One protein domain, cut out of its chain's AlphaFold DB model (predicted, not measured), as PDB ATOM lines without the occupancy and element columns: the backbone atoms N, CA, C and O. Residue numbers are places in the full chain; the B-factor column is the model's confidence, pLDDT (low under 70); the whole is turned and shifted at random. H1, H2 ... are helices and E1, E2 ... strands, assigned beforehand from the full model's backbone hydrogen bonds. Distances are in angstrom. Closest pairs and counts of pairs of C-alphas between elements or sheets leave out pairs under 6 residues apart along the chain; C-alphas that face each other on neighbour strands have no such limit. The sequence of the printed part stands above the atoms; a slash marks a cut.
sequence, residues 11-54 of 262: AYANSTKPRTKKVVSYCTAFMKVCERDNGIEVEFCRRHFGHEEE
ATOM      1  N   ALA A  11     -37.219 -33.660  19.883       61.06
ATOM      2  CA  ALA A  11     -36.465 -34.899  19.669       61.06
ATOM      3  C   ALA A  11     -35.088 -34.912  20.366       61.06
ATOM      4  O   ALA A  11     -34.576 -35.980  20.701       61.06
ATOM      5  N   TYR A  12     -34.498 -33.739  20.633       60.81
ATOM      6  CA  TYR A  12     -33.225 -33.622  21.352       60.81
ATOM      7  C   TYR A  12     -33.342 -34.025  22.833       60.81
ATOM      8  O   TYR A  12     -32.340 -34.399  23.440       60.81
ATOM      9  N   ALA A  13     -34.552 -33.996  23.409       58.81
ATOM     10  CA  ALA A  13     -34.805 -34.403  24.794       58.81
ATOM     11  C   ALA A  13     -34.546 -35.903  25.036       58.81
ATOM     12  O   ALA A  13     -34.223 -36.290  26.155       58.81
ATOM     13  N   ASN A  14     -34.624 -36.729  23.986       59.84
ATOM     14  CA  ASN A  14     -34.490 -38.186  24.076       59.84
ATOM     15  C   ASN A  14     -33.052 -38.691  23.835       59.84
ATOM     16  O   ASN A  14     -32.828 -39.898  23.791       59.84
ATOM     17  N   SER A  15     -32.066 -37.800  23.645       60.09
ATOM     18  CA  SER A  15     -30.681 -38.206  23.357       60.09
ATOM     19  C   SER A  15     -29.851 -38.356  24.640       60.09
ATOM     20  O   SER A  15     -29.743 -37.424  25.432       60.09
ATOM     21  N   THR A  16     -29.194 -39.504  24.812       54.31
ATOM     22  CA  THR A  16     -28.321 -39.857  25.953       54.31
ATOM     23  C   THR A  16     -26.930 -39.200  25.915       54.31
ATOM     24  O   THR A  16     -26.023 -39.608  26.641       54.31
ATOM     25  N   LYS A  17     -26.716 -38.178  25.074       55.66
ATOM     26  CA  LYS A  17     -25.407 -37.517  24.930       55.66
ATOM     27  C   LYS A  17     -25.128 -36.542  26.087       55.66
ATOM     28  O   LYS A  17     -26.047 -35.887  26.583       55.66
ATOM     29  N   PRO A  18     -23.863 -36.413  26.528       49.06
ATOM     30  CA  PRO A  18     -23.531 -35.725  27.770       49.06
ATOM     31  C   PRO A  18     -23.860 -34.224  27.717       49.06
ATOM     32  O   PRO A  18     -23.392 -33.492  26.849       49.06
ATOM     33  N   ARG A  19     -24.687 -33.807  28.689       55.09
ATOM     34  CA  ARG A  19     -24.915 -32.458  29.249       55.09
ATOM     35  C   ARG A  19     -24.477 -31.273  28.380       55.09
ATOM     36  O   ARG A  19     -23.530 -30.552  28.693       55.09
ATOM     37  N   THR A  20     -25.256 -30.978  27.345       60.88
ATOM     38  CA  THR A  20     -25.307 -29.605  26.823       60.88
ATOM     39  C   THR A  20     -25.801 -28.648  27.919       60.88
ATOM     40  O   THR A  20     -26.589 -29.041  28.776       60.88
ATOM     41  N   LYS A  21     -25.379 -27.372  27.908       64.12
ATOM     42  CA  LYS A  21     -25.911 -26.308  28.795       64.12
ATOM     43  C   LYS A  21     -27.375 -25.952  28.456       64.12
ATOM     44  O   LYS A  21     -27.770 -24.795  28.543       64.12
ATOM     45  N   LYS A  22     -28.180 -26.904  28.007       75.75
ATOM     46  CA  LYS A  22     -29.594 -26.727  27.701       75.75
ATOM     47  C   LYS A  22     -30.371 -27.020  28.978       75.75
ATOM     48  O   LYS A  22     -30.162 -28.064  29.582       75.75
ATOM     49  N   VAL A  23     -31.193 -26.077  29.419       75.00
ATOM     50  CA  VAL A  23     -31.924 -26.158  30.699       75.00
ATOM     51  C   VAL A  23     -33.428 -26.093  30.522       75.00
ATOM     52  O   VAL A  23     -34.150 -26.473  31.435       75.00
ATOM     53  N   VAL A  24     -33.904 -25.661  29.352       77.38
ATOM     54  CA  VAL A  24     -35.336 -25.552  29.072       77.38
ATOM     55  C   VAL A  24     -35.701 -26.159  27.733       77.38
ATOM     56  O   VAL A  24     -34.915 -26.150  26.781       77.38
ATOM     57  N   SER A  25     -36.926 -26.670  27.657       79.81
ATOM     58  CA  SER A  25     -37.500 -27.210  26.427       79.81
ATOM     59  C   SER A  25     -37.773 -26.121  25.391       79.81
ATOM     60  O   SER A  25     -37.574 -26.360  24.201       79.81
ATOM     61  N   TYR A  26     -38.149 -24.915  25.824       81.00
ATOM     62  CA  TYR A  26     -38.420 -23.780  24.948       81.00
ATOM     63  C   TYR A  26     -37.897 -22.459  25.524       81.00
ATOM     64  O   TYR A  26     -37.789 -22.278  26.733       81.00
ATOM     65  N   CYS A  27     -37.572 -21.528  24.627       86.62
ATOM     66  CA  CYS A  27     -37.332 -20.124  24.936       86.62
ATOM     67  C   CYS A  27     -37.818 -19.275  23.761       86.62
ATOM     68  O   CYS A  27     -37.595 -19.636  22.603       86.62
ATOM     69  N   THR A  28     -38.456 -18.146  24.056       88.75
ATOM     70  CA  THR A  28     -38.958 -17.191  23.054       88.75
ATOM     71  C   THR A  28     -37.869 -16.334  22.413       88.75
ATOM     72  O   THR A  28     -38.160 -15.643  21.443       88.75
ATOM     73  N   ALA A  29     -36.634 -16.348  22.924       87.69
ATOM     74  CA  ALA A  29     -35.561 -15.523  22.383       87.69
ATOM     75  C   ALA A  29     -34.976 -16.126  21.092       87.69
ATOM     76  O   ALA A  29     -34.486 -17.266  21.067       87.69
ATOM     77  N   PHE A  30     -35.003 -15.342  20.015       89.19
ATOM     78  CA  PHE A  30     -34.526 -15.738  18.692       89.19
ATOM     79  C   PHE A  30     -34.002 -14.545  17.892       89.19
ATOM     80  O   PHE A  30     -34.287 -13.392  18.196       89.19
ATOM     81  N   MET A  31     -33.258 -14.847  16.832       90.62
ATOM     82  CA  MET A  31     -32.866 -13.912  15.784       90.62
ATOM     83  C   MET A  31     -32.943 -14.642  14.445       90.62
ATOM     84  O   MET A  31     -32.350 -15.712  14.284       90.62
ATOM     85  N   LYS A  32     -33.666 -14.083  13.490       90.12
ATOM     86  CA  LYS A  32     -33.816 -14.562  12.124       90.12
ATOM     87  C   LYS A  32     -33.225 -13.496  11.212       90.12
ATOM     88  O   LYS A  32     -33.579 -12.330  11.320       90.12
ATOM     89  N   VAL A  33     -32.286 -13.908  10.373       92.62
ATOM     90  CA  VAL A  33     -31.617 -13.037   9.409       92.62
ATOM     91  C   VAL A  33     -32.060 -13.501   8.030       92.62
ATOM     92  O   VAL A  33     -31.945 -14.691   7.730       92.62
ATOM     93  N   CYS A  34     -32.602 -12.583   7.240       91.19
ATOM     94  CA  CYS A  34     -33.031 -12.801   5.868       91.19
ATOM     95  C   CYS A  34     -32.234 -11.855   4.970       91.19
ATOM     96  O   CYS A  34     -32.372 -10.637   5.068       91.19
ATOM     97  N   GLU A  35     -31.400 -12.416   4.105       92.12
ATOM     98  CA  GLU A  35     -30.687 -11.653   3.085       92.12
ATOM     99  C   GLU A  35     -31.595 -11.505   1.857       92.12
ATOM    100  O   GLU A  35     -32.194 -12.479   1.399       92.12
ATOM    101  N   ARG A  36     -31.764 -10.272   1.382       90.25
ATOM    102  CA  ARG A  36     -32.537  -9.908   0.189       90.25
ATOM    103  C   ARG A  36     -31.626  -9.130  -0.763       90.25
ATOM    104  O   ARG A  36     -30.622  -8.568  -0.332       90.25
ATOM    105  N   ASP A  37     -32.032  -9.002  -2.023       87.06
ATOM    106  CA  ASP A  37     -31.240  -8.327  -3.070       87.06
ATOM    107  C   ASP A  37     -30.832  -6.879  -2.712       87.06
ATOM    108  O   ASP A  37     -29.791  -6.403  -3.155       87.06
ATOM    109  N   ASN A  38     -31.607  -6.201  -1.852       84.69
ATOM    110  CA  ASN A  38     -31.358  -4.824  -1.399       84.69
ATOM    111  C   ASN A  38     -30.897  -4.707   0.070       84.69
ATOM    112  O   ASN A  38     -30.950  -3.614   0.639       84.69
ATOM    113  N   GLY A  39     -30.469  -5.799   0.713       88.19
ATOM    114  CA  GLY A  39     -29.864  -5.747   2.046       88.19
ATOM    115  C   GLY A  39     -30.299  -6.858   2.999       88.19
ATOM    116  O   GLY A  39     -30.866  -7.875   2.609       88.19
ATOM    117  N   ILE A  40     -30.011  -6.653   4.284       94.50
ATOM    118  CA  ILE A  40     -30.211  -7.651   5.337       94.50
ATOM    119  C   ILE A  40     -31.382  -7.224   6.224       94.50
ATOM    120  O   ILE A  40     -31.335  -6.179   6.869       94.50
ATOM    121  N   GLU A  41     -32.417  -8.057   6.297       92.19
ATOM    122  CA  GLU A  41     -33.539  -7.898   7.219       92.19
ATOM    123  C   GLU A  41     -33.343  -8.813   8.433       92.19
ATOM    124  O   GLU A  41     -33.093 -10.014   8.296       92.19
ATOM    125  N   VAL A  42     -33.446  -8.252   9.638       92.50
ATOM    126  CA  VAL A  42     -33.267  -9.000  10.888       92.50
ATOM    127  C   VAL A  42     -34.525  -8.889  11.738       92.50
ATOM    128  O   VAL A  42     -34.865  -7.817  12.228       92.50
ATOM    129  N   GLU A  43     -35.177 -10.023  11.977       91.69
ATOM    130  CA  GLU A  43     -36.297 -10.154  12.906       91.69
ATOM    131  C   GLU A  43     -35.804 -10.858  14.174       91.69
ATOM    132  O   GLU A  43     -35.211 -11.936  14.108       91.69
ATOM    133  N   PHE A  44     -36.015 -10.276  15.353       91.94
ATOM    134  CA  PHE A  44     -35.507 -10.866  16.591       91.94
ATOM    135  C   PHE A  44     -36.421 -10.612  17.791       91.94
ATOM    136  O   PHE A  44     -37.108  -9.599  17.881       91.94
ATOM    137  N   CYS A  45     -36.361 -11.517  18.765       89.25
ATOM    138  CA  CYS A  45     -36.945 -11.358  20.091       89.25
ATOM    139  C   CYS A  45     -35.839 -11.507  21.139       89.25
ATOM    140  O   CYS A  45     -35.179 -12.545  21.208       89.25
ATOM    141  N   ARG A  46     -35.632 -10.470  21.961       85.94
ATOM    142  CA  ARG A  46     -34.619 -10.472  23.037       85.94
ATOM    143  C   ARG A  46     -35.150 -10.989  24.369       85.94
ATOM    144  O   ARG A  46     -34.360 -11.288  25.252       85.94
ATOM    145  N   ARG A  47     -36.472 -11.053  24.543       88.06
ATOM    146  CA  ARG A  47     -37.069 -11.461  25.818       88.06
ATOM    147  C   ARG A  47     -37.035 -12.977  25.950       88.06
ATOM    148  O   ARG A  47     -37.524 -13.703  25.081       88.06
ATOM    149  N   HIS A  48     -36.487 -13.431  27.068       85.56
ATOM    150  CA  HIS A  48     -36.460 -14.832  27.448       85.56
ATOM    151  C   HIS A  48     -37.722 -15.169  28.246       85.56
ATOM    152  O   HIS A  48     -37.950 -14.625  29.320       85.56
ATOM    153  N   PHE A  49     -38.547 -16.068  27.713       86.12
ATOM    154  CA  PHE A  49     -39.635 -16.714  28.442       86.12
ATOM    155  C   PHE A  49     -39.311 -18.200  28.597       86.12
ATOM    156  O   PHE A  49     -38.923 -18.843  27.621       86.12
ATOM    157  N   GLY A  50     -39.440 -18.731  29.815       82.69
ATOM    158  CA  GLY A  50     -39.098 -20.115  30.170       82.69
ATOM    159  C   GLY A  50     -37.844 -20.257  31.041       82.69
ATOM    160  O   GLY A  50     -37.731 -21.248  31.749       82.69
ATOM    161  N   HIS A  51     -36.936 -19.275  31.046       86.00
ATOM    162  CA  HIS A  51     -35.802 -19.213  31.979       86.00
ATOM    163  C   HIS A  51     -35.360 -17.770  32.236       86.00
ATOM    164  O   HIS A  51     -35.597 -16.893  31.402       86.00
ATOM    165  N   GLU A  52     -34.667 -17.556  33.353       84.88
ATOM    166  CA  GLU A  52     -33.999 -16.291  33.653       84.88
ATOM    167  C   GLU A  52     -32.712 -16.132  32.838       84.88
ATOM    168  O   GLU A  52     -32.046 -17.108  32.468       84.88
ATOM    169  N   GLU A  53     -32.370 -14.888  32.522       84.19
ATOM    170  CA  GLU A  53     -31.092 -14.567  31.902       84.19
ATOM    171  C   GLU A  53     -29.974 -14.743  32.934       84.19
ATOM    172  O   GLU A  53     -30.087 -14.296  34.069       84.19
ATOM    173  N   GLU A  54     -28.887 -15.406  32.540       86.50
ATOM    174  CA  GLU A  54     -27.718 -15.622  33.394       86.50
ATOM    175  C   GLU A  54     -26.574 -14.727  32.900       86.50
ATOM    176  O   GLU A  54     -25.867 -15.118  31.962       86.50
TER     177      GLU A  54
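What this domain is: This is residues 11 to 54 of the 262 residues of an uncharacterized protein of Oesophagostomum dentatum (UniProt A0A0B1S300). A slender hairpin of two strands, E1 and E2, makes one end of an elongated shape, and its turn, residues 35 to 40, sticks out. At the other end the long stretch of residues 15 to 29 makes a loose loop behind a very short helix, H1, and residues 14 to 21 stick out there too. The 44 printed residues hold one named helix and two named strands, in the order H1, E1, E2, with the strands antiparallel in the order E1 - E2. The class is mixed, helices and strands, with under half of the residues in named elements. The whole is extended, with a radius of gyration of the C-alphas of 15.0 A and spans of 44 by 23 by 16 A.

How they stand to each other: H1, residues 11 to 14, is apart from E2, residues 39 to 45. H1 is too short for a pair of O i and N i+4 inside it; its one O i to N i+3 pair is within hydrogen-bond range. E1, residues 30 to 36, and E2 form a hairpin of antiparallel neighbours, with 165 degrees between their directions. The C-alphas of Met 31 and Phe 44 face each other at 4.1 A. N 32 and O 43, at 2.7 A, and N 41 and O 34, at 2.9 A, are within hydrogen-bond range.

Where its parts are: H1 begins at C-alpha 11, (-36.465, -34.899, 19.669). E1 begins at C-alpha 30, (-34.526, -15.738, 18.692), and is 19.5 A long from first to last C-alpha. E2 is 20.2 A long and ends at C-alpha 45, (-36.945, -11.358, 20.091).

The domain as a whole: The two C-alphas farthest apart are those of Thr 16 and Asn 38, at 44.5 A. The link from H1 to E1 is long, with 15 residues, and that from E1 to E2 is tight, with 2. The printed part has no cut. Its mean pLDDT is 79.8, and residues 11 to 21 are under 70.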